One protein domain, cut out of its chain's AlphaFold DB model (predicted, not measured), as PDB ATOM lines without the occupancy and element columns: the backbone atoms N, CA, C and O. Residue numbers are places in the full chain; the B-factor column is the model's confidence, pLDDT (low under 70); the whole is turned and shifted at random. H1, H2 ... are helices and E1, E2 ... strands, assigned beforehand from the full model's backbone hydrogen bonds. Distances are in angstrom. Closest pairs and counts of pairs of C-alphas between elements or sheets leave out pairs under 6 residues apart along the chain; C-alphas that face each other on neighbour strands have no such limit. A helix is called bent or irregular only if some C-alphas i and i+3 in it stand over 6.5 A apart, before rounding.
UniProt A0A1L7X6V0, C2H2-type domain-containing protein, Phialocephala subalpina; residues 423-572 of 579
ATOM      1  N   PRO A 423      25.187  22.919 -12.742       93.69
ATOM      2  CA  PRO A 423      25.847  21.646 -12.505       93.69
ATOM      3  C   PRO A 423      26.338  21.042 -13.823       93.69
ATOM      4  O   PRO A 423      25.781  21.305 -14.893       93.69
ATOM      5  N   CYS A 424      27.372  20.210 -13.738       95.44
ATOM      6  CA  CYS A 424      27.777  19.359 -14.842       95.44
ATOM      7  C   CYS A 424      26.597  18.450 -15.249       95.44
ATOM      8  O   CYS A 424      25.968  17.843 -14.381       95.44
ATOM      9  N   PRO A 425      26.272  18.329 -16.551       94.56
ATOM     10  CA  PRO A 425      25.167  17.490 -17.015       94.56
ATOM     11  C   PRO A 425      25.463  15.989 -16.907       94.56
ATOM     12  O   PRO A 425      24.560  15.176 -17.087       94.56
ATOM     13  N   ILE A 426      26.718  15.611 -16.649       95.25
ATOM     14  CA  ILE A 426      27.141  14.216 -16.587       95.25
ATOM     15  C   ILE A 426      26.769  13.635 -15.211       95.25
ATOM     16  O   ILE A 426      27.215  14.158 -14.187       95.25
ATOM     17  N   PRO A 427      25.986  12.539 -15.152       95.69
ATOM     18  CA  PRO A 427      25.583  11.911 -13.899       95.69
ATOM     19  C   PRO A 427      26.776  11.546 -13.014       95.69
ATOM     20  O   PRO A 427      27.798  11.061 -13.499       95.69
ATOM     21  N   ASN A 428      26.605  11.724 -11.703       94.50
ATOM     22  CA  ASN A 428      27.633  11.526 -10.671       94.50
ATOM     23  C   ASN A 428      28.808  12.517 -10.724       94.50
ATOM     24  O   ASN A 428      29.771  12.348  -9.981       94.50
ATOM     25  N   CYS A 429      28.739  13.553 -11.564       96.44
ATOM     26  CA  CYS A 429      29.636  14.692 -11.465       96.44
ATOM     27  C   CYS A 429      28.993  15.785 -10.606       96.44
ATOM     28  O   CYS A 429      27.999  16.391 -10.998       96.44
ATOM     29  N   GLU A 430      29.566  16.048  -9.433       96.44
ATOM     30  CA  GLU A 430      29.085  17.082  -8.503       96.44
ATOM     31  C   GLU A 430      29.642  18.477  -8.822       96.44
ATOM     32  O   GLU A 430      29.440  19.423  -8.061       96.44
ATOM     33  N   ALA A 431      30.373  18.627  -9.930       95.44
ATOM     34  CA  ALA A 431      30.953  19.905 -10.299       95.44
ATOM     35  C   ALA A 431      29.855  20.906 -10.683       95.44
ATOM     36  O   ALA A 431      28.936  20.593 -11.443       95.44
ATOM     37  N   VAL A 432      29.967  22.125 -10.163       93.56
ATOM     38  CA  VAL A 432      29.018  23.211 -10.396       93.56
ATOM     39  C   VAL A 432      29.789  24.460 -10.807       93.56
ATOM     40  O   VAL A 432      30.746  24.853 -10.143       93.56
ATOM     41  N   PHE A 433      29.363  25.094 -11.898       87.75
ATOM     42  CA  PHE A 433      30.053  26.227 -12.508       87.75
ATOM     43  C   PHE A 433      29.232  27.495 -12.365       87.75
ATOM     44  O   PHE A 433      28.062  27.537 -12.741       87.75
ATOM     45  N   GLN A 434      29.861  28.542 -11.840       82.88
ATOM     46  CA  GLN A 434      29.286  29.885 -11.852       82.88
ATOM     47  C   GLN A 434      29.585  30.611 -13.170       82.88
ATOM     48  O   GLN A 434      28.758  31.379 -13.648       82.88
ATOM     49  N   ASP A 435      30.746  30.324 -13.766       79.31
ATOM     50  CA  ASP A 435      31.169  30.866 -15.053       79.31
ATOM     51  C   ASP A 435      30.964  29.831 -16.159       79.31
ATOM     52  O   ASP A 435      31.474  28.706 -16.110       79.31
ATOM     53  N   TRP A 436      30.239  30.260 -17.182       78.94
ATOM     54  CA  TRP A 436      30.034  29.526 -18.413       78.94
ATOM     55  C   TRP A 436      31.319  28.995 -19.047       78.94
ATOM     56  O   TRP A 436      31.325  27.879 -19.554       78.94
ATOM     57  N   GLN A 437      32.405  29.768 -19.014       77.56
ATOM     58  CA  GLN A 437      33.663  29.404 -19.668       77.56
ATOM     59  C   GLN A 437      34.370  28.229 -18.983       77.56
ATOM     60  O   GLN A 437      35.166  27.533 -19.613       77.56
ATOM     61  N   MET A 438      34.076  27.982 -17.706       84.06
ATOM     62  CA  MET A 438      34.709  26.908 -16.940       84.06
ATOM     63  C   MET A 438      34.063  25.548 -17.206       84.06
ATOM     64  O   MET A 438      34.739  24.526 -17.101       84.06
ATOM     65  N   ALA A 439      32.782  25.524 -17.586       87.38
ATOM     66  CA  ALA A 439      32.068  24.280 -17.844       87.38
ATOM     67  C   ALA A 439      32.637  23.504 -19.056       87.38
ATOM     68  O   ALA A 439      32.935  22.322 -18.882       87.38
ATOM     69  N   PRO A 440      32.896  24.110 -20.236       84.50
ATOM     70  CA  PRO A 440      33.587  23.436 -21.338       84.50
ATOM     71  C   PRO A 440      34.972  22.905 -20.958       84.50
ATOM     72  O   PRO A 440      35.290  21.765 -21.291       84.50
ATOM     73  N   LYS A 441      35.767  23.676 -20.199       84.50
ATOM     74  CA  LYS A 441      37.098  23.244 -19.736       84.50
ATOM     75  C   LYS A 441      37.011  22.026 -18.821       84.50
ATOM     76  O   LYS A 441      37.702  21.036 -19.041       84.50
ATOM     77  N   HIS A 442      36.103  22.053 -17.846       90.81
ATOM     78  CA  HIS A 442      35.825  20.898 -16.998       90.81
ATOM     79  C   HIS A 442      35.365  19.686 -17.809       90.81
ATOM     80  O   HIS A 442      35.896  18.595 -17.626       90.81
ATOM     81  N   LEU A 443      34.415  19.869 -18.732       90.12
ATOM     82  CA  LEU A 443      33.957  18.796 -19.611       90.12
ATOM     83  C   LEU A 443      35.136  18.209 -20.396       90.12
ATOM     84  O   LEU A 443      35.265  16.991 -20.478       90.12
ATOM     85  N   ALA A 444      36.025  19.046 -20.930       85.19
ATOM     86  CA  ALA A 444      37.201  18.598 -21.664       85.19
ATOM     87  C   ALA A 444      38.217  17.839 -20.793       85.19
ATOM     88  O   ALA A 444      38.787  16.857 -21.269       85.19
ATOM     89  N   ARG A 445      38.438  18.282 -19.550       85.75
ATOM     90  CA  ARG A 445      39.467  17.752 -18.644       85.75
ATOM     91  C   ARG A 445      39.012  16.531 -17.849       85.75
ATOM     92  O   ARG A 445      39.721  15.532 -17.791       85.75
ATOM     93  N   ASP A 446      37.838  16.619 -17.238       89.38
ATOM     94  CA  ASP A 446      37.382  15.677 -16.213       89.38
ATOM     95  C   ASP A 446      36.468  14.588 -16.801       89.38
ATOM     96  O   ASP A 446      36.189  13.576 -16.154       89.38
ATOM     97  N   HIS A 447      36.042  14.750 -18.059       89.94
ATOM     98  CA  HIS A 447      35.202  13.784 -18.754       89.94
ATOM     99  C   HIS A 447      35.817  13.318 -20.073       89.94
ATOM    100  O   HIS A 447      36.125  14.084 -20.992       89.94
ATOM    101  N   ASN A 448      35.956  11.997 -20.197       84.69
ATOM    102  CA  ASN A 448      36.428  11.394 -21.435       84.69
ATOM    103  C   ASN A 448      35.414  11.599 -22.576       84.69
ATOM    104  O   ASN A 448      34.245  11.928 -22.363       84.69
ATOM    105  N   HIS A 449      35.884  11.385 -23.802       80.38
ATOM    106  CA  HIS A 449      35.079  11.537 -25.009       80.38
ATOM    107  C   HIS A 449      33.778  10.726 -24.975       80.38
ATOM    108  O   HIS A 449      32.715  11.254 -25.285       80.38
ATOM    109  N   THR A 450      33.846   9.457 -24.569       82.62
ATOM    110  CA  THR A 450      32.688   8.558 -24.555       82.62
ATOM    111  C   THR A 450      31.578   9.097 -23.665       82.62
ATOM    112  O   THR A 450      30.424   9.136 -24.078       82.62
ATOM    113  N   THR A 451      31.923   9.546 -22.457       88.81
ATOM    114  CA  THR A 451      30.954  10.128 -21.529       88.81
ATOM    115  C   THR A 451      30.386  11.429 -22.086       88.81
ATOM    116  O   THR A 451      29.177  11.619 -22.071       88.81
ATOM    117  N   ARG A 452      31.225  12.300 -22.652       88.94
ATOM    118  CA  ARG A 452      30.749  13.549 -23.257       88.94
ATOM    119  C   ARG A 452      29.802  13.328 -24.441       88.94
ATOM    120  O   ARG A 452      28.791  14.009 -24.520       88.94
ATOM    121  N   MET A 453      30.084  12.352 -25.305       83.81
ATOM    122  CA  MET A 453      29.201  11.959 -26.412       83.81
ATOM    123  C   MET A 453      27.874  11.374 -25.922       83.81
ATOM    124  O   MET A 453      26.828  11.644 -26.500       83.81
ATOM    125  N   GLN A 454      27.896  10.574 -24.852       91.69
ATOM    126  CA  GLN A 454      26.673  10.010 -24.274       91.69
ATOM    127  C   GLN A 454      25.717  11.084 -23.745       91.69
ATOM    128  O   GLN A 454      24.510  10.868 -23.785       91.69
ATOM    129  N   PHE A 455      26.253  12.214 -23.275       92.06
ATOM    130  CA  PHE A 455      25.487  13.340 -22.731       92.06
ATOM    131  C   PHE A 455      25.552  14.586 -23.627       92.06
ATOM    132  O   PHE A 455      25.406  15.715 -23.153       92.06
ATOM    133  N   GLU A 456      25.813  14.409 -24.926       88.25
ATOM    134  CA  GLU A 456      26.001  15.515 -25.871       88.25
ATOM    135  C   GLU A 456      24.758  16.412 -25.945       88.25
ATOM    136  O   GLU A 456      24.868  17.641 -25.972       88.25
ATOM    137  N   ASP A 457      23.566  15.815 -25.921       88.50
ATOM    138  CA  ASP A 457      22.306  16.552 -25.980       88.50
ATOM    139  C   ASP A 457      22.058  17.372 -24.711       88.50
ATOM    140  O   ASP A 457      21.573  18.500 -24.795       88.50
ATOM    141  N   GLU A 458      22.401  16.856 -23.533       93.06
ATOM    142  CA  GLU A 458      22.320  17.579 -22.263       93.06
ATOM    143  C   GLU A 458      23.320  18.736 -22.222       93.06
ATOM    144  O   GLU A 458      22.954  19.856 -21.855       93.06
ATOM    145  N   ILE A 459      24.557  18.494 -22.663       90.19
ATOM    146  CA  ILE A 459      25.596  19.520 -22.781       90.19
ATOM    147  C   ILE A 459      25.129  20.639 -23.730       90.19
ATOM    148  O   ILE A 459      25.191  21.822 -23.380       90.19
ATOM    149  N   ARG A 460      24.564  20.279 -24.891       85.62
ATOM    150  CA  ARG A 460      24.039  21.227 -25.886       85.62
ATOM    151  C   ARG A 460      22.794  21.971 -25.406       85.62
ATOM    152  O   ARG A 460      22.663  23.156 -25.695       85.62
ATOM    153  N   LYS A 461      21.886  21.325 -24.664       86.81
ATOM    154  CA  LYS A 461      20.704  21.980 -24.060       86.81
ATOM    155  C   LYS A 461      21.100  23.049 -23.055       86.81
ATOM    156  O   LYS A 461      20.432  24.074 -22.952       86.81
ATOM    157  N   LEU A 462      22.190  22.820 -22.329       85.12
ATOM    158  CA  LEU A 462      22.749  23.836 -21.449       85.12
ATOM    159  C   LEU A 462      23.430  24.960 -22.225       85.12
ATOM    160  O   LEU A 462      23.664  25.987 -21.606       85.12
ATOM    161  N   HIS A 463      23.605  24.804 -23.545       82.25
ATOM    162  CA  HIS A 463      24.292  25.632 -24.542       82.25
ATOM    163  C   HIS A 463      25.819  25.477 -24.591       82.25
ATOM    164  O   HIS A 463      26.418  26.233 -25.341       82.25
ATOM    165  N   PHE A 464      26.445  24.596 -23.789       83.06
ATOM    166  CA  PHE A 464      27.897  24.637 -23.551       83.06
ATOM    167  C   PHE A 464      28.660  24.560 -24.869       83.06
ATOM    168  O   PHE A 464      28.568  23.563 -25.585       83.06
ATOM    169  N   ASP A 465      29.376  25.639 -25.185       73.81
ATOM    170  CA  ASP A 465      30.153  25.720 -26.412       73.81
ATOM    171  C   ASP A 465      31.483  25.007 -26.185       73.81
ATOM    172  O   ASP A 465      32.338  25.462 -25.425       73.81
ATOM    173  N   LEU A 466      31.598  23.823 -26.771       71.94
ATOM    174  CA  LEU A 466      32.763  22.958 -26.646       71.94
ATOM    175  C   LEU A 466      33.787  23.220 -27.748       71.94
ATOM    176  O   LEU A 466      34.885  22.668 -27.665       71.94
ATOM    177  N   ASP A 467      33.448  24.066 -28.731       67.56
ATOM    178  CA  ASP A 467      34.190  24.236 -29.985       67.56
ATOM    179  C   ASP A 467      35.568  24.912 -29.792       67.56
ATOM    180  O   ASP A 467      36.317  25.090 -30.754       67.56
ATOM    181  N   GLU A 468      35.938  25.292 -28.560       73.75
ATOM    182  CA  GLU A 468      37.154  26.067 -28.284       73.75
ATOM    183  C   GLU A 468      38.148  25.428 -27.303       73.75
ATOM    184  O   GLU A 468      39.226  25.990 -27.101       73.75
ATOM    185  N   SER A 469      37.856  24.272 -26.700       81.25
ATOM    186  CA  SER A 469      38.744  23.676 -25.686       81.25
ATOM    187  C   SER A 469      39.102  22.228 -25.998       81.25
ATOM    188  O   SER A 469      38.232  21.362 -25.990       81.25
ATOM    189  N   PHE A 470      40.393  21.951 -26.194       87.44
ATOM    190  CA  PHE A 470      40.935  20.599 -26.345       87.44
ATOM    191  C   PHE A 470      41.824  20.269 -25.147       87.44
ATOM    192  O   PHE A 470      42.737  21.027 -24.833       87.44
ATOM    193  N   SER A 471      41.589  19.127 -24.501       86.81
ATOM    194  CA  SER A 471      42.495  18.585 -23.483       86.81
ATOM    195  C   SER A 471      43.267  17.412 -24.072       86.81
ATOM    196  O   SER A 471      42.673  16.445 -24.561       86.81
ATOM    197  N   CYS A 472      44.596  17.511 -24.062       89.88
ATOM    198  CA  CYS A 472      45.459  16.480 -24.615       89.88
ATOM    199  C   CYS A 472      45.396  15.204 -23.761       89.88
ATOM    200  O   CYS A 472      45.767  15.245 -22.588       89.88
ATOM    201  N   PRO A 473      45.024  14.038 -24.315       86.81
ATOM    202  CA  PRO A 473      44.901  12.814 -23.525       86.81
ATOM    203  C   PRO A 473      46.247  12.232 -23.062       86.81
ATOM    204  O   PRO A 473      46.250  11.348 -22.211       86.81
ATOM    205  N   ILE A 474      47.380  12.701 -23.604       90.62
ATOM    206  CA  ILE A 474      48.719  12.240 -23.200       90.62
ATOM    207  C   ILE A 474      49.197  12.969 -21.938       90.62
ATOM    208  O   ILE A 474      49.680  12.330 -21.008       90.62
ATOM    209  N   CYS A 475      49.071  14.300 -21.897       91.62
ATOM    210  CA  CYS A 475      49.652  15.129 -20.832       91.62
ATOM    211  C   CYS A 475      48.646  15.990 -20.062       91.62
ATOM    212  O   CYS A 475      49.048  16.725 -19.165       91.62
ATOM    213  N   GLN A 476      47.359  15.923 -20.416       87.69
ATOM    214  CA  GLN A 476      46.274  16.733 -19.848       87.69
ATOM    215  C   GLN A 476      46.454  18.248 -20.036       87.69
ATOM    216  O   GLN A 476      45.774  19.038 -19.384       87.69
ATOM    217  N   HIS A 477      47.351  18.674 -20.933       88.75
ATOM    218  CA  HIS A 477      47.500  20.080 -21.284       88.75
ATOM    219  C   HIS A 477      46.257  20.571 -22.031       88.75
ATOM    220  O   HIS A 477      45.816  19.953 -23.006       88.75
ATOM    221  N   GLU A 478      45.701  21.685 -21.564       83.88
ATOM    222  CA  GLU A 478      44.558  22.345 -22.183       83.88
ATOM    223  C   GLU A 478      45.044  23.315 -23.263       83.88
ATOM    224  O   GLU A 478      45.738  24.291 -22.985       83.88
ATOM    225  N   VAL A 479      44.650  23.052 -24.507       86.31
ATOM    226  CA  VAL A 479      44.852  23.960 -25.632       86.31
ATOM    227  C   VAL A 479      43.630  24.873 -25.716       86.31
ATOM    228  O   VAL A 479      42.565  24.466 -26.188       86.31
ATOM    229  N   GLU A 480      43.784  26.108 -25.237       79.19
ATOM    230  CA  GLU A 480      42.769  27.158 -25.376       79.19
ATOM    231  C   GLU A 480      42.611  27.578 -26.842       79.19
ATOM    232  O   GLU A 480      43.590  27.647 -27.593       79.19
ATOM    233  N   HIS A 481      41.375  27.872 -27.251       78.44
ATOM    234  CA  HIS A 481      41.014  28.144 -28.643       78.44
ATOM    235  C   HIS A 481      41.554  27.058 -29.580       78.44
ATOM    236  O   HIS A 481      42.276  27.333 -30.548       78.44
ATOM    237  N   ALA A 482      41.236  25.807 -29.237       80.69
ATOM    238  CA  ALA A 482      41.611  24.630 -29.997       80.69
ATOM    239  C   ALA A 482      41.270  24.845 -31.475       80.69
ATOM    240  O   ALA A 482      40.122  24.929 -31.890       80.69
ATOM    241  N   SER A 483      42.308  24.980 -32.286       83.56
ATOM    242  CA  SER A 483      42.235  25.015 -33.736       83.56
ATOM    243  C   SER A 483      42.975  23.792 -34.244       83.56
ATOM    244  O   SER A 483      43.834  23.249 -33.547       83.56
ATOM    245  N   HIS A 484      42.713  23.383 -35.487       80.81
ATOM    246  CA  HIS A 484      43.453  22.269 -36.082       80.81
ATOM    247  C   HIS A 484      44.974  22.475 -35.971       80.81
ATOM    248  O   HIS A 484      45.710  21.525 -35.737       80.81
ATOM    249  N   ARG A 485      45.456  23.718 -36.117       83.06
ATOM    250  CA  ARG A 485      46.882  24.037 -35.997       83.06
ATOM    251  C   ARG A 485      47.372  24.005 -34.547       83.06
ATOM    252  O   ARG A 485      48.387  23.377 -34.304       83.06
ATOM    253  N   SER A 486      46.675  24.626 -33.596       86.88
ATOM    254  CA  SER A 486      47.154  24.666 -32.202       86.88
ATOM    255  C   SER A 486      47.147  23.291 -31.533       86.88
ATOM    256  O   SER A 486      48.100  22.956 -30.836       86.88
ATOM    257  N   VAL A 487      46.130  22.463 -31.797       86.50
ATOM    258  CA  VAL A 487      46.094  21.069 -31.323       86.50
ATOM    259  C   VAL A 487      47.215  20.255 -31.962       86.50
ATOM    260  O   VAL A 487      47.909  19.519 -31.271       86.50
ATOM    261  N   HIS A 488      47.427  20.417 -33.271       86.88
ATOM    262  CA  HIS A 488      48.525  19.769 -33.980       86.88
ATOM    263  C   HIS A 488      49.892  20.142 -33.395       86.88
ATOM    264  O   HIS A 488      50.673  19.251 -33.075       86.88
ATOM    265  N   ASP A 489      50.173  21.437 -33.255       88.94
ATOM    266  CA  ASP A 489      51.471  21.936 -32.801       88.94
ATOM    267  C   ASP A 489      51.775  21.446 -31.380       88.94
ATOM    268  O   ASP A 489      52.891  21.012 -31.118       88.94
ATOM    269  N   HIS A 490      50.766  21.402 -30.501       93.00
ATOM    270  CA  HIS A 490      50.904  20.783 -29.185       93.00
ATOM    271  C   HIS A 490      51.142  19.266 -29.267       93.00
ATOM    272  O   HIS A 490      52.005  18.732 -28.576       93.00
ATOM    273  N   CYS A 491      50.394  18.542 -30.105       91.12
ATOM    274  CA  CYS A 491      50.579  17.098 -30.256       91.12
ATOM    275  C   CYS A 491      52.005  16.744 -30.717       91.12
ATOM    276  O   CYS A 491      52.549  15.746 -30.256       91.12
ATOM    277  N   GLN A 492      52.638  17.574 -31.549       91.06
ATOM    278  CA  GLN A 492      54.024  17.382 -32.002       91.06
ATOM    279  C   GLN A 492      55.074  17.502 -30.883       91.06
ATOM    280  O   GLN A 492      56.224  17.119 -31.087       91.06
ATOM    281  N   GLU A 493      54.710  18.018 -29.705       92.06
ATOM    282  CA  GLU A 493      55.600  18.051 -28.536       92.06
ATOM    283  C   GLU A 493      55.721  16.678 -27.850       92.06
ATOM    284  O   GLU A 493      56.634  16.473 -27.048       92.06
ATOM    285  N   HIS A 494      54.825  15.732 -28.159       93.50
ATOM    286  CA  HIS A 494      54.857  14.369 -27.620       93.50
ATOM    287  C   HIS A 494      55.708  13.443 -28.482       93.50
ATOM    288  O   HIS A 494      55.819  13.606 -29.697       93.50
ATOM    289  N   ASP A 495      56.272  12.408 -27.861       93.69
ATOM    290  CA  ASP A 495      57.004  11.391 -28.610       93.69
ATOM    291  C   ASP A 495      56.070  10.617 -29.561       93.69
ATOM    292  O   ASP A 495      54.900  10.346 -29.258       93.69
ATOM    293  N   LYS A 496      56.607  10.201 -30.714       88.69
ATOM    294  CA  LYS A 496      55.861   9.484 -31.756       88.69
ATOM    295  C   LYS A 496      55.180   8.222 -31.218       88.69
ATOM    296  O   LYS A 496      54.069   7.907 -31.645       88.69
ATOM    297  N   GLN A 497      55.801   7.507 -30.277       87.12
ATOM    298  CA  GLN A 497      55.190   6.329 -29.658       87.12
ATOM    299  C   GLN A 497      53.993   6.702 -28.783       87.12
ATOM    300  O   GLN A 497      52.971   6.024 -28.850       87.12
ATOM    301  N   GLN A 498      54.066   7.797 -28.021       91.19
ATOM    302  CA  GLN A 498      52.946   8.264 -27.197       91.19
ATOM    303  C   GLN A 498      51.748   8.663 -28.066       91.19
ATOM    304  O   GLN A 498      50.619   8.263 -27.776       91.19
ATOM    305  N   LEU A 499      51.998   9.378 -29.168       89.75
ATOM    306  CA  LEU A 499      50.967   9.744 -30.144       89.75
ATOM    307  C   LEU A 499      50.316   8.522 -30.787       89.75
ATOM    308  O   LEU A 499      49.097   8.482 -30.933       89.75
ATOM    309  N   LEU A 500      51.103   7.504 -31.138       85.19
ATOM    310  CA  LEU A 500      50.573   6.254 -31.679       85.19
ATOM    311  C   LEU A 500      49.731   5.510 -30.634       85.19
ATOM    312  O   LEU A 500      48.599   5.123 -30.929       85.19
ATOM    313  N   CYS A 501      50.224   5.369 -29.402       87.31
ATOM    314  CA  CYS A 501      49.500   4.709 -28.313       87.31
ATOM    315  C   CYS A 501      48.180   5.411 -27.958       87.31
ATOM    316  O   CYS A 501      47.194   4.733 -27.673       87.31
ATOM    317  N   ALA A 502      48.143   6.745 -28.005       88.81
ATOM    318  CA  ALA A 502      46.965   7.549 -27.677       88.81
ATOM    319  C   ALA A 502      46.142   7.981 -28.904       88.81
ATOM    320  O   ALA A 502      45.162   8.705 -28.751       88.81
ATOM    321  N   SER A 503      46.506   7.543 -30.110       85.94
ATOM    322  CA  SER A 503      45.953   8.015 -31.389       85.94
ATOM    323  C   SER A 503      44.427   8.058 -31.444       85.94
ATOM    324  O   SER A 503      43.851   9.088 -31.789       85.94
ATOM    325  N   LYS A 504      43.769   6.963 -31.049       85.50
ATOM    326  CA  LYS A 504      42.306   6.879 -30.997       85.50
ATOM    327  C   LYS A 504      41.717   7.879 -30.001       85.50
ATOM    328  O   LYS A 504      40.779   8.590 -30.329       85.50
ATOM    329  N   THR A 505      42.290   7.976 -28.803       85.81
ATOM    330  CA  THR A 505      41.823   8.910 -27.768       85.81
ATOM    331  C   THR A 505      42.045  10.367 -28.176       85.81
ATOM    332  O   THR A 505      41.207  11.210 -27.877       85.81
ATOM    333  N   ILE A 506      43.137  10.667 -28.888       86.69
ATOM    334  CA  ILE A 506      43.396  11.994 -29.464       86.69
ATOM    335  C   ILE A 506      42.365  12.302 -30.547       86.69
ATOM    336  O   ILE A 506      41.793  13.386 -30.526       86.69
ATOM    337  N   PHE A 507      42.099  11.364 -31.463       85.12
ATOM    338  CA  PHE A 507      41.091  11.523 -32.514       85.12
ATOM    339  C   PHE A 507      39.701  11.788 -31.932       85.12
ATOM    340  O   PHE A 507      39.013  12.712 -32.362       85.12
ATOM    341  N   ASP A 508      39.315  11.004 -30.931       82.81
ATOM    342  CA  ASP A 508      38.057  11.132 -30.205       82.81
ATOM    343  C   ASP A 508      37.970  12.503 -29.503       82.81
ATOM    344  O   ASP A 508      37.033  13.273 -29.719       82.81
ATOM    345  N   ALA A 509      38.994  12.872 -28.721       81.69
ATOM    346  CA  ALA A 509      39.057  14.170 -28.045       81.69
ATOM    347  C   ALA A 509      39.007  15.343 -29.036       81.69
ATOM    348  O   ALA A 509      38.333  16.342 -28.780       81.69
ATOM    349  N   TRP A 510      39.685  15.216 -30.173       83.81
ATOM    350  CA  TRP A 510      39.707  16.220 -31.227       83.81
ATOM    351  C   TRP A 510      38.334  16.354 -31.890       83.81
ATOM    352  O   TRP A 510      37.782  17.454 -31.915       83.81
ATOM    353  N   SER A 511      37.766  15.258 -32.398       78.88
ATOM    354  CA  SER A 511      36.504  15.251 -33.154       78.88
ATOM    355  C   SER A 511      35.357  15.898 -32.383       78.88
ATOM    356  O   SER A 511      34.521  16.584 -32.966       78.88
ATOM    357  N   PHE A 512      35.357  15.726 -31.064       75.31
ATOM    358  CA  PHE A 512      34.393  16.360 -30.180       75.31
ATOM    359  C   PHE A 512      34.690  17.839 -29.922       75.31
ATOM    360  O   PHE A 512      33.792  18.664 -30.032       75.31
ATOM    361  N   SER A 513      35.945  18.186 -29.609       76.06
ATOM    362  CA  SER A 513      36.332  19.560 -29.235       76.06
ATOM    363  C   SER A 513      36.286  20.549 -30.399       76.06
ATOM    364  O   SER A 513      36.233  21.747 -30.185       76.06
ATOM    365  N   LEU A 514      36.358  20.067 -31.637       70.19
ATOM    366  CA  LEU A 514      36.226  20.903 -32.830       70.19
ATOM    367  C   LEU A 514      34.822  20.828 -33.450       70.19
ATOM    368  O   LEU A 514      34.539  21.531 -34.428       70.19
ATOM    369  N   GLY A 515      33.961  19.962 -32.913       63.72
ATOM    370  CA  GLY A 515      32.660  19.633 -33.468       63.72
ATOM    371  C   GLY A 515      32.707  19.147 -34.929       63.72
ATOM    372  O   GLY A 515      33.718  19.225 -35.635       63.72
ATOM    373  N   PRO A 516      31.564  18.712 -35.479       55.84
ATOM    374  CA  PRO A 516      31.436  18.489 -36.918       55.84
ATOM    375  C   PRO A 516      31.576  19.794 -37.730       55.84
ATOM    376  O   PRO A 516      31.781  19.741 -38.940       55.84
ATOM    377  N   ARG A 517      31.478  20.975 -37.090       50.53
ATOM    378  CA  ARG A 517      31.513  22.294 -37.745       50.53
ATOM    379  C   ARG A 517      32.917  22.780 -38.096       50.53
ATOM    380  O   ARG A 517      33.087  23.310 -39.189       50.53
ATOM    381  N   THR A 518      33.932  22.594 -37.252       49.44
ATOM    382  CA  THR A 518      35.290  23.090 -37.576       49.44
ATOM    383  C   THR A 518      35.965  22.231 -38.643       49.44
ATOM    384  O   THR A 518      36.772  22.737 -39.426       49.44
ATOM    385  N   VAL A 519      35.543  20.969 -38.773       47.84
ATOM    386  CA  VAL A 519      35.861  20.109 -39.923       47.84
ATOM    387  C   VAL A 519      35.332  20.716 -41.235       47.84
ATOM    388  O   VAL A 519      35.864  20.434 -42.293       47.84
ATOM    389  N   LEU A 520      34.347  21.618 -41.225       43.00
ATOM    390  CA  LEU A 520      33.783  22.184 -42.459       43.00
ATOM    391  C   LEU A 520      34.381  23.537 -42.880       43.00
ATOM    392  O   LEU A 520      34.147  23.962 -44.009       43.00
ATOM    393  N   VAL A 521      35.136  24.235 -42.020       42.00
ATOM    394  CA  VAL A 521      35.406  25.681 -42.215       42.00
ATOM    395  C   VAL A 521      36.818  26.012 -42.730       42.00
ATOM    396  O   VAL A 521      37.066  27.136 -43.162       42.00
ATOM    397  N   TYR A 522      37.745  25.057 -42.813       40.31
ATOM    398  CA  TYR A 522      39.096  25.331 -43.328       40.31
ATOM    399  C   TYR A 522      39.282  24.960 -44.803       40.31
ATOM    400  O   TYR A 522      40.019  24.033 -45.110       40.31
ATOM    401  N   ALA A 523      38.668  25.724 -45.714       37.16
ATOM    402  CA  ALA A 523      39.266  26.045 -47.017       37.16
ATOM    403  C   ALA A 523      38.423  27.079 -47.786       37.16
ATOM    404  O   ALA A 523      37.364  26.759 -48.323       37.16
ATOM    405  N   GLU A 524      38.964  28.281 -48.005       40.28
ATOM    406  CA  GLU A 524      38.510  29.195 -49.073       40.28
ATOM    407  C   GLU A 524      38.892  28.681 -50.488       40.28
ATOM    408  O   GLU A 524      39.120  29.443 -51.426       40.28
ATOM    409  N   GLY A 525      38.939  27.361 -50.680       44.22
ATOM    410  CA  GLY A 525      39.212  26.725 -51.962       44.22
ATOM    411  C   GLY A 525      39.141  25.203 -51.864       44.22
ATOM    412  O   GLY A 525      40.072  24.589 -51.368       44.22
ATOM    413  N   ASN A 526      38.064  24.622 -52.402       43.88
ATOM    414  CA  ASN A 526      37.679  23.198 -52.423       43.88
ATOM    415  C   ASN A 526      36.961  22.655 -51.176       43.88
ATOM    416  O   ASN A 526      37.531  22.058 -50.276       43.88
ATOM    417  N   PHE A 527      35.634  22.744 -51.249       39.50
ATOM    418  CA  PHE A 527      34.649  22.222 -50.299       39.50
ATOM    419  C   PHE A 527      34.492  20.682 -50.309       39.50
ATOM    420  O   PHE A 527      33.615  20.156 -49.631       39.50
ATOM    421  N   LYS A 528      35.263  19.938 -51.120       41.53
ATOM    422  CA  LYS A 528      34.960  18.523 -51.418       41.53
ATOM    423  C   LYS A 528      35.707  17.484 -50.577       41.53
ATOM    424  O   LYS A 528      35.184  16.384 -50.448       41.53
ATOM    425  N   ASP A 529      36.839  17.815 -49.955       41.19
ATOM    426  CA  ASP A 529      37.675  16.788 -49.303       41.19
ATOM    427  C   ASP A 529      37.595  16.741 -47.772       41.19
ATOM    428  O   ASP A 529      38.134  15.809 -47.171       41.19
ATOM    429  N   ILE A 530      36.903  17.688 -47.126       45.16
ATOM    430  CA  ILE A 530      36.919  17.789 -45.656       45.16
ATOM    431  C   ILE A 530      35.758  17.041 -44.980       45.16
ATOM    432  O   ILE A 530      35.848  16.686 -43.809       45.16
ATOM    433  N   LEU A 531      34.713  16.657 -45.724       37.03
ATOM    434  CA  LEU A 531      33.585  15.894 -45.164       37.03
ATOM    435  C   LEU A 531      33.951  14.476 -44.691       37.03
ATOM    436  O   LEU A 531      33.157  13.840 -44.005       37.03
ATOM    437  N   LEU A 532      35.149  13.983 -45.016       49.78
ATOM    438  CA  LEU A 532      35.669  12.703 -44.543       49.78
ATOM    439  C   LEU A 532      37.177  12.831 -44.314       49.78
ATOM    440  O   LEU A 532      37.999  12.252 -45.039       49.78
ATOM    441  N   THR A 533      37.559  13.611 -43.303       56.84
ATOM    442  CA  THR A 533      38.878  13.400 -42.702       56.84
ATOM    443  C   THR A 533      38.752  12.085 -41.954       56.84
ATOM    444  O   THR A 533      38.196  12.026 -40.862       56.84
ATOM    445  N   THR A 534      39.125  10.992 -42.612       70.50
ATOM    446  CA  THR A 534      39.142   9.681 -41.971       70.50
ATOM    447  C   THR A 534      40.063   9.753 -40.757       70.50
ATOM    448  O   THR A 534      40.998  10.559 -40.704       70.50
ATOM    449  N   GLU A 535      39.844   8.859 -39.800       75.44
ATOM    450  CA  GLU A 535      40.752   8.687 -38.666       75.44
ATOM    451  C   GLU A 535      42.210   8.514 -39.133       75.44
ATOM    452  O   GLU A 535      43.123   9.006 -38.482       75.44
ATOM    453  N   ASN A 536      42.443   7.933 -40.317       80.81
ATOM    454  CA  ASN A 536      43.775   7.792 -40.904       80.81
ATOM    455  C   ASN A 536      44.381   9.124 -41.366       80.81
ATOM    456  O   ASN A 536      45.553   9.374 -41.101       80.81
ATOM    457  N   LYS A 537      43.617   9.996 -42.036       82.31
ATOM    458  CA  LYS A 537      44.124  11.314 -42.455       82.31
ATOM    459  C   LYS A 537      44.496  12.177 -41.255       82.31
ATOM    460  O   LYS A 537      45.537  12.826 -41.291       82.31
ATOM    461  N   LEU A 538      43.676  12.153 -40.201       79.50
ATOM    462  CA  LEU A 538      43.982  12.874 -38.965       79.50
ATOM    463  C   LEU A 538      45.184  12.248 -38.248       79.50
ATOM    464  O   LEU A 538      46.090  12.951 -37.817       79.50
ATOM    465  N   LEU A 539      45.248  10.917 -38.187       81.31
ATOM    466  CA  LEU A 539      46.392  10.223 -37.608       81.31
ATOM    467  C   LEU A 539      47.693  10.595 -38.324       81.31
ATOM    468  O   LEU A 539      48.689  10.911 -37.679       81.31
ATOM    469  N   ALA A 540      47.681  10.611 -39.657       85.88
ATOM    470  CA  ALA A 540      48.816  11.047 -40.454       85.88
ATOM    471  C   ALA A 540      49.129  12.534 -40.246       85.88
ATOM    472  O   ALA A 540      50.298  12.899 -40.186       85.88
ATOM    473  N   SER A 541      48.122  13.402 -40.109       84.00
ATOM    474  CA  SER A 541      48.369  14.827 -39.887       84.00
ATOM    475  C   SER A 541      49.001  15.112 -38.526       84.00
ATOM    476  O   SER A 541      49.765  16.068 -38.454       84.00
ATOM    477  N   ILE A 542      48.717  14.290 -37.507       83.44
ATOM    478  CA  ILE A 542      49.245  14.389 -36.136       83.44
ATOM    479  C   ILE A 542      50.616  13.750 -35.978       83.44
ATOM    480  O   ILE A 542      51.478  14.305 -35.315       83.44
ATOM    481  N   VAL A 543      50.790  12.540 -36.505       85.38
ATOM    482  CA  VAL A 543      51.955  11.700 -36.191       85.38
ATOM    483  C   VAL A 543      53.143  12.010 -37.100       85.38
ATOM    484  O   VAL A 543      54.283  11.689 -36.762       85.38
ATOM    485  N   LEU A 544      52.892  12.585 -38.278       87.12
ATOM    486  CA  LEU A 544      53.943  12.929 -39.225       87.12
ATOM    487  C   LEU A 544      54.505  14.319 -38.934       87.12
ATOM    488  O   LEU A 544      53.757  15.270 -38.714       87.12
ATOM    489  N   SER A 545      55.824  14.431 -39.022       86.94
ATOM    490  CA  SER A 545      56.549  15.702 -38.990       86.94
ATOM    491  C   SER A 545      56.174  16.616 -40.163       86.94
ATOM    492  O   SER A 545      55.662  16.179 -41.200       86.94
ATOM    493  N   ASP A 546      56.488  17.906 -40.046       83.56
ATOM    494  CA  ASP A 546      56.290  18.886 -41.118       83.56
ATOM    495  C   ASP A 546      57.030  18.523 -42.411       83.56
ATOM    496  O   ASP A 546      56.543  18.822 -43.506       83.56
ATOM    497  N   GLU A 547      58.209  17.904 -42.317       87.62
ATOM    498  CA  GLU A 547      58.949  17.382 -43.469       87.62
ATOM    499  C   GLU A 547      58.228  16.196 -44.124       87.62
ATOM    500  O   GLU A 547      58.052  16.192 -45.343       87.62
ATOM    501  N   GLU A 548      57.776  15.213 -43.335       88.50
ATOM    502  CA  GLU A 548      57.050  14.038 -43.838       88.50
ATOM    503  C   GLU A 548      55.733  14.447 -44.514       88.50
ATOM    504  O   GLU A 548      55.414  13.958 -45.600       88.50
ATOM    505  N   ARG A 549      54.996  15.403 -43.935       86.19
ATOM    506  CA  ARG A 549      53.765  15.946 -44.534       86.19
ATOM    507  C   ARG A 549      54.037  16.673 -45.845       86.19
ATOM    508  O   ARG A 549      53.349  16.428 -46.833       86.19
ATOM    509  N   ARG A 550      55.079  17.513 -45.893       87.06
ATOM    510  CA  ARG A 550      55.513  18.167 -47.142       87.06
ATOM    511  C   ARG A 550      55.903  17.149 -48.216       87.06
ATOM    512  O   ARG A 550      55.651  17.402 -49.391       87.06
ATOM    513  N   ALA A 551      56.472  16.005 -47.832       88.00
ATOM    514  CA  ALA A 551      56.829  14.932 -48.759       88.00
ATOM    515  C   ALA A 551      55.611  14.171 -49.320       88.00
ATOM    516  O   ALA A 551      55.667  13.708 -50.459       88.00
ATOM    517  N   LEU A 552      54.512  14.063 -48.563       84.56
ATOM    518  CA  LEU A 552      53.251  13.480 -49.050       84.56
ATOM    519  C   LEU A 552      52.511  14.394 -50.046       84.56
ATOM    520  O   LEU A 552      51.718  13.905 -50.855       84.56
ATOM    521  N   GLY A 553      52.793  15.702 -50.013       86.69
ATOM    522  CA  GLY A 553      52.097  16.719 -50.803       86.69
ATOM    523  C   GLY A 553      50.636  16.900 -50.375       86.69
ATOM    524  O   GLY A 553      50.182  16.311 -49.403       86.69
ATOM    525  N   ASP A 554      49.862  17.682 -51.129       78.69
ATOM    526  CA  ASP A 554      48.468  18.013 -50.776       78.69
ATOM    527  C   ASP A 554      47.452  16.906 -51.150       78.69
ATOM    528  O   ASP A 554      46.252  17.154 -51.265       78.69
ATOM    529  N   SER A 555      47.910  15.673 -51.397       81.75
ATOM    530  CA  SER A 555      47.029  14.570 -51.792       81.75
ATOM    531  C   SER A 555      46.361  13.941 -50.571       81.75
ATOM    532  O   SER A 555      47.010  13.258 -49.777       81.75
ATOM    533  N   GLY A 556      45.037  14.084 -50.460       81.75
ATOM    534  CA  GLY A 556      44.258  13.415 -49.414       81.75
ATOM    535  C   GLY A 556      44.431  11.889 -49.405       81.75
ATOM    536  O   GLY A 556      44.385  11.276 -48.341       81.75
ATOM    537  N   GLU A 557      44.688  11.271 -50.561       84.56
ATOM    538  CA  GLU A 557      44.950   9.830 -50.670       84.56
ATOM    539  C   GLU A 557      46.315   9.443 -50.079       84.56
ATOM    540  O   GLU A 557      46.442   8.400 -49.438       84.56
ATOM    541  N   ALA A 558      47.332  10.299 -50.228       83.81
ATOM    542  CA  ALA A 558      48.652  10.057 -49.650       83.81
ATOM    543  C   ALA A 558      48.599  10.081 -48.113       83.81
ATOM    544  O   ALA A 558      49.180   9.211 -47.462       83.81
ATOM    545  N   PHE A 559      47.838  11.018 -47.537       83.69
ATOM    546  CA  PHE A 559      47.572  11.064 -46.096       83.69
ATOM    547  C   PHE A 559      46.771   9.853 -45.609       83.69
ATOM    548  O   PHE A 559      47.108   9.274 -44.579       83.69
ATOM    549  N   GLU A 560      45.753   9.425 -46.360       85.94
ATOM    550  CA  GLU A 560      44.975   8.221 -46.046       85.94
ATOM    551  C   GLU A 560      45.870   6.976 -45.976       85.94
ATOM    552  O   GLU A 560      45.856   6.239 -44.989       85.94
ATOM    553  N   GLN A 561      46.695   6.765 -47.006       87.56
ATOM    554  CA  GLN A 561      47.612   5.629 -47.077       87.56
ATOM    555  C   GLN A 561      48.676   5.687 -45.978       87.56
ATOM    556  O   GLN A 561      49.020   4.653 -45.401       87.56
ATOM    557  N   ALA A 562      49.204   6.875 -45.673       87.06
ATOM    558  CA  ALA A 562      50.157   7.056 -44.583       87.06
ATOM    559  C   ALA A 562      49.522   6.722 -43.225       87.06
ATOM    560  O   ALA A 562      50.104   5.966 -42.450       87.06
ATOM    561  N   GLY A 563      48.301   7.194 -42.968       85.69
ATOM    562  CA  GLY A 563      47.561   6.884 -41.747       85.69
ATOM    563  C   GLY A 563      47.237   5.399 -41.607       85.69
ATOM    564  O   GLY A 563      47.435   4.821 -40.540       85.69
ATOM    565  N   ALA A 564      46.828   4.749 -42.699       86.69
ATOM    566  CA  ALA A 564      46.593   3.307 -42.719       86.69
ATOM    567  C   ALA A 564      47.874   2.510 -42.408       86.69
ATOM    568  O   ALA A 564      47.830   1.547 -41.643       86.69
ATOM    569  N   LYS A 565      49.031   2.933 -42.942       87.12
ATOM    570  CA  LYS A 565      50.338   2.329 -42.625       87.12
ATOM    571  C   LYS A 565      50.719   2.516 -41.158       87.12
ATOM    572  O   LYS A 565      51.181   1.563 -40.535       87.12
ATOM    573  N   LEU A 566      50.506   3.711 -40.603       84.75
ATOM    574  CA  LEU A 566      50.750   3.987 -39.185       84.75
ATOM    575  C   LEU A 566      49.889   3.078 -38.301       84.75
ATOM    576  O   LEU A 566      50.417   2.418 -37.408       84.75
ATOM    577  N   ARG A 567      48.598   2.942 -38.608       82.00
ATOM    578  CA  ARG A 567      47.704   2.043 -37.871       82.00
ATOM    579  C   ARG A 567      48.140   0.580 -37.968       82.00
ATOM    580  O   ARG A 567      48.248  -0.088 -36.947       82.00
ATOM    581  N   ALA A 568      48.464   0.102 -39.170       85.75
ATOM    582  CA  ALA A 568      48.952  -1.263 -39.361       85.75
ATOM    583  C   ALA A 568      50.232  -1.537 -38.548       85.75
ATOM    584  O   ALA A 568      50.384  -2.619 -37.986       85.75
ATOM    585  N   SER A 569      51.129  -0.550 -38.426       80.25
ATOM    586  CA  SER A 569      52.335  -0.681 -37.599       80.25
ATOM    587  C   SER A 569      52.037  -0.794 -36.097       80.25
ATOM    588  O   SER A 569      52.780  -1.460 -35.381       80.25
ATOM    589  N   MET A 570      50.930  -0.209 -35.622       77.62
ATOM    590  CA  MET A 570      50.500  -0.322 -34.226       77.62
ATOM    591  C   MET A 570      49.917  -1.697 -33.903       77.62
ATOM    592  O   MET A 570      50.164  -2.224 -32.819       77.62
ATOM    593  N   ASP A 571      49.142  -2.278 -34.820       82.12
ATOM    594  CA  ASP A 571      48.521  -3.583 -34.581       82.12
ATOM    595  C   ASP A 571      49.564  -4.710 -34.562       82.12
ATOM    596  O   ASP A 571      49.461  -5.609 -33.731       82.12
ATOM    597  N   LEU A 572      50.644  -4.598 -35.345       78.19
ATOM    598  CA  LEU A 572      51.782  -5.528 -35.289       78.19
ATOM    599  C   LEU A 572      52.548  -5.487 -33.955       78.19
ATOM    600  O   LEU A 572      53.217  -6.454 -33.603       78.19
TER     601      LEU A 572
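Overview. This is residues 423 to 572 of the 579 residues of the protein "C2H2-type domain-containing protein" of Phialocephala subalpina (UniProt A0A1L7X6V0). The kinked helix H5 runs through the middle of a row of small parts, with the strand hairpin E1 E2 and H4 beside it; H1, H2, H3 and the first stretch, residues 423 to 437, make one end, and H7 crossed by H9, with H8, makes the other. H6 and the long link after it, residues 522 to 534, form a loop off to one side. The printed part has 150 residues, with nine named helices and two named strands in the order H1 H2 H3 E1 E2 H4 H5 H6 H7 H8 H9, and is mostly helix; the sheet is E1 - E2, antiparallel. It is compact, with a radius of gyration of the C-alphas of 16.2 A and spans of 48 by 36 by 23 A.

Arrangement. E1, residues 469 to 471, and E2, residues 478 to 480, form an antiparallel hairpin; N 479 and O 470 are 2.8 A apart, within hydrogen-bond range. The closest C-alphas of E1 and H1, residues 438 to 446, are those of Ser 471 and Ala 444, 5.6 A apart. Those of E2 and H4, residues 484 to 491, are Val 479 and Val 487, 6.5 A apart. Those of E1 and H5, residues 496 to 513, are Phe 470 and Ser 513, 5.5 A apart. H5 is irregular, with C-alphas 501 and 504 8.0 A apart, and has a kink of 69 degrees near residue 504. With residues 505 to 512 alone it touches H2, residues 449 to 454, at a shallow tilt of 28 degrees, the same way, closest at the C-alphas of Ala 509 and His 449, 5.7 A. H3, residues 456 to 461, is close to H2 but not clearly touching, the C-alphas of Ile 459 and Arg 452 being closest at 7.9 A. H5 touches H7, residues 535 to 543, at a steep tilt of 56 degrees, closest at the C-alphas of Lys 496 and Val 543, 6.3 A. H9, residues 556 to 571, touches H7 about perpendicular at 82 degrees, closest at the C-alphas of Gly 563 and Asn 536, 4.0 A. H8, residues 546 to 552, is close to H9 but not clearly touching, the C-alphas of Leu 552 and Ala 558 being closest at 5.8 A. H6, residues 515 to 521, meets H5 only through their link. Every O i to N i+4 pair is within hydrogen-bond range in H1, H2, H3, H4, H7, H8 and H9, against 12 of 14 in H5 and 0 of 3 in H6, where 2 of 4 O i to N i+3 pairs are.

Along the chain. H1 begins at C-alpha 438, (34.709, 26.908, -16.940). H5 is 22.1 A long and H9 23.0 A, ending at C-alpha 571, (48.521, -3.583, -34.581).

Size, cuts and confidence. The C-alphas farthest apart, of Glu 430 and Ala 551, are 48.9 A apart. The printed part has no cut, and the link from H6 to H7 is long. pLDDT is under 70 at residue 467 and residues 515 to 533.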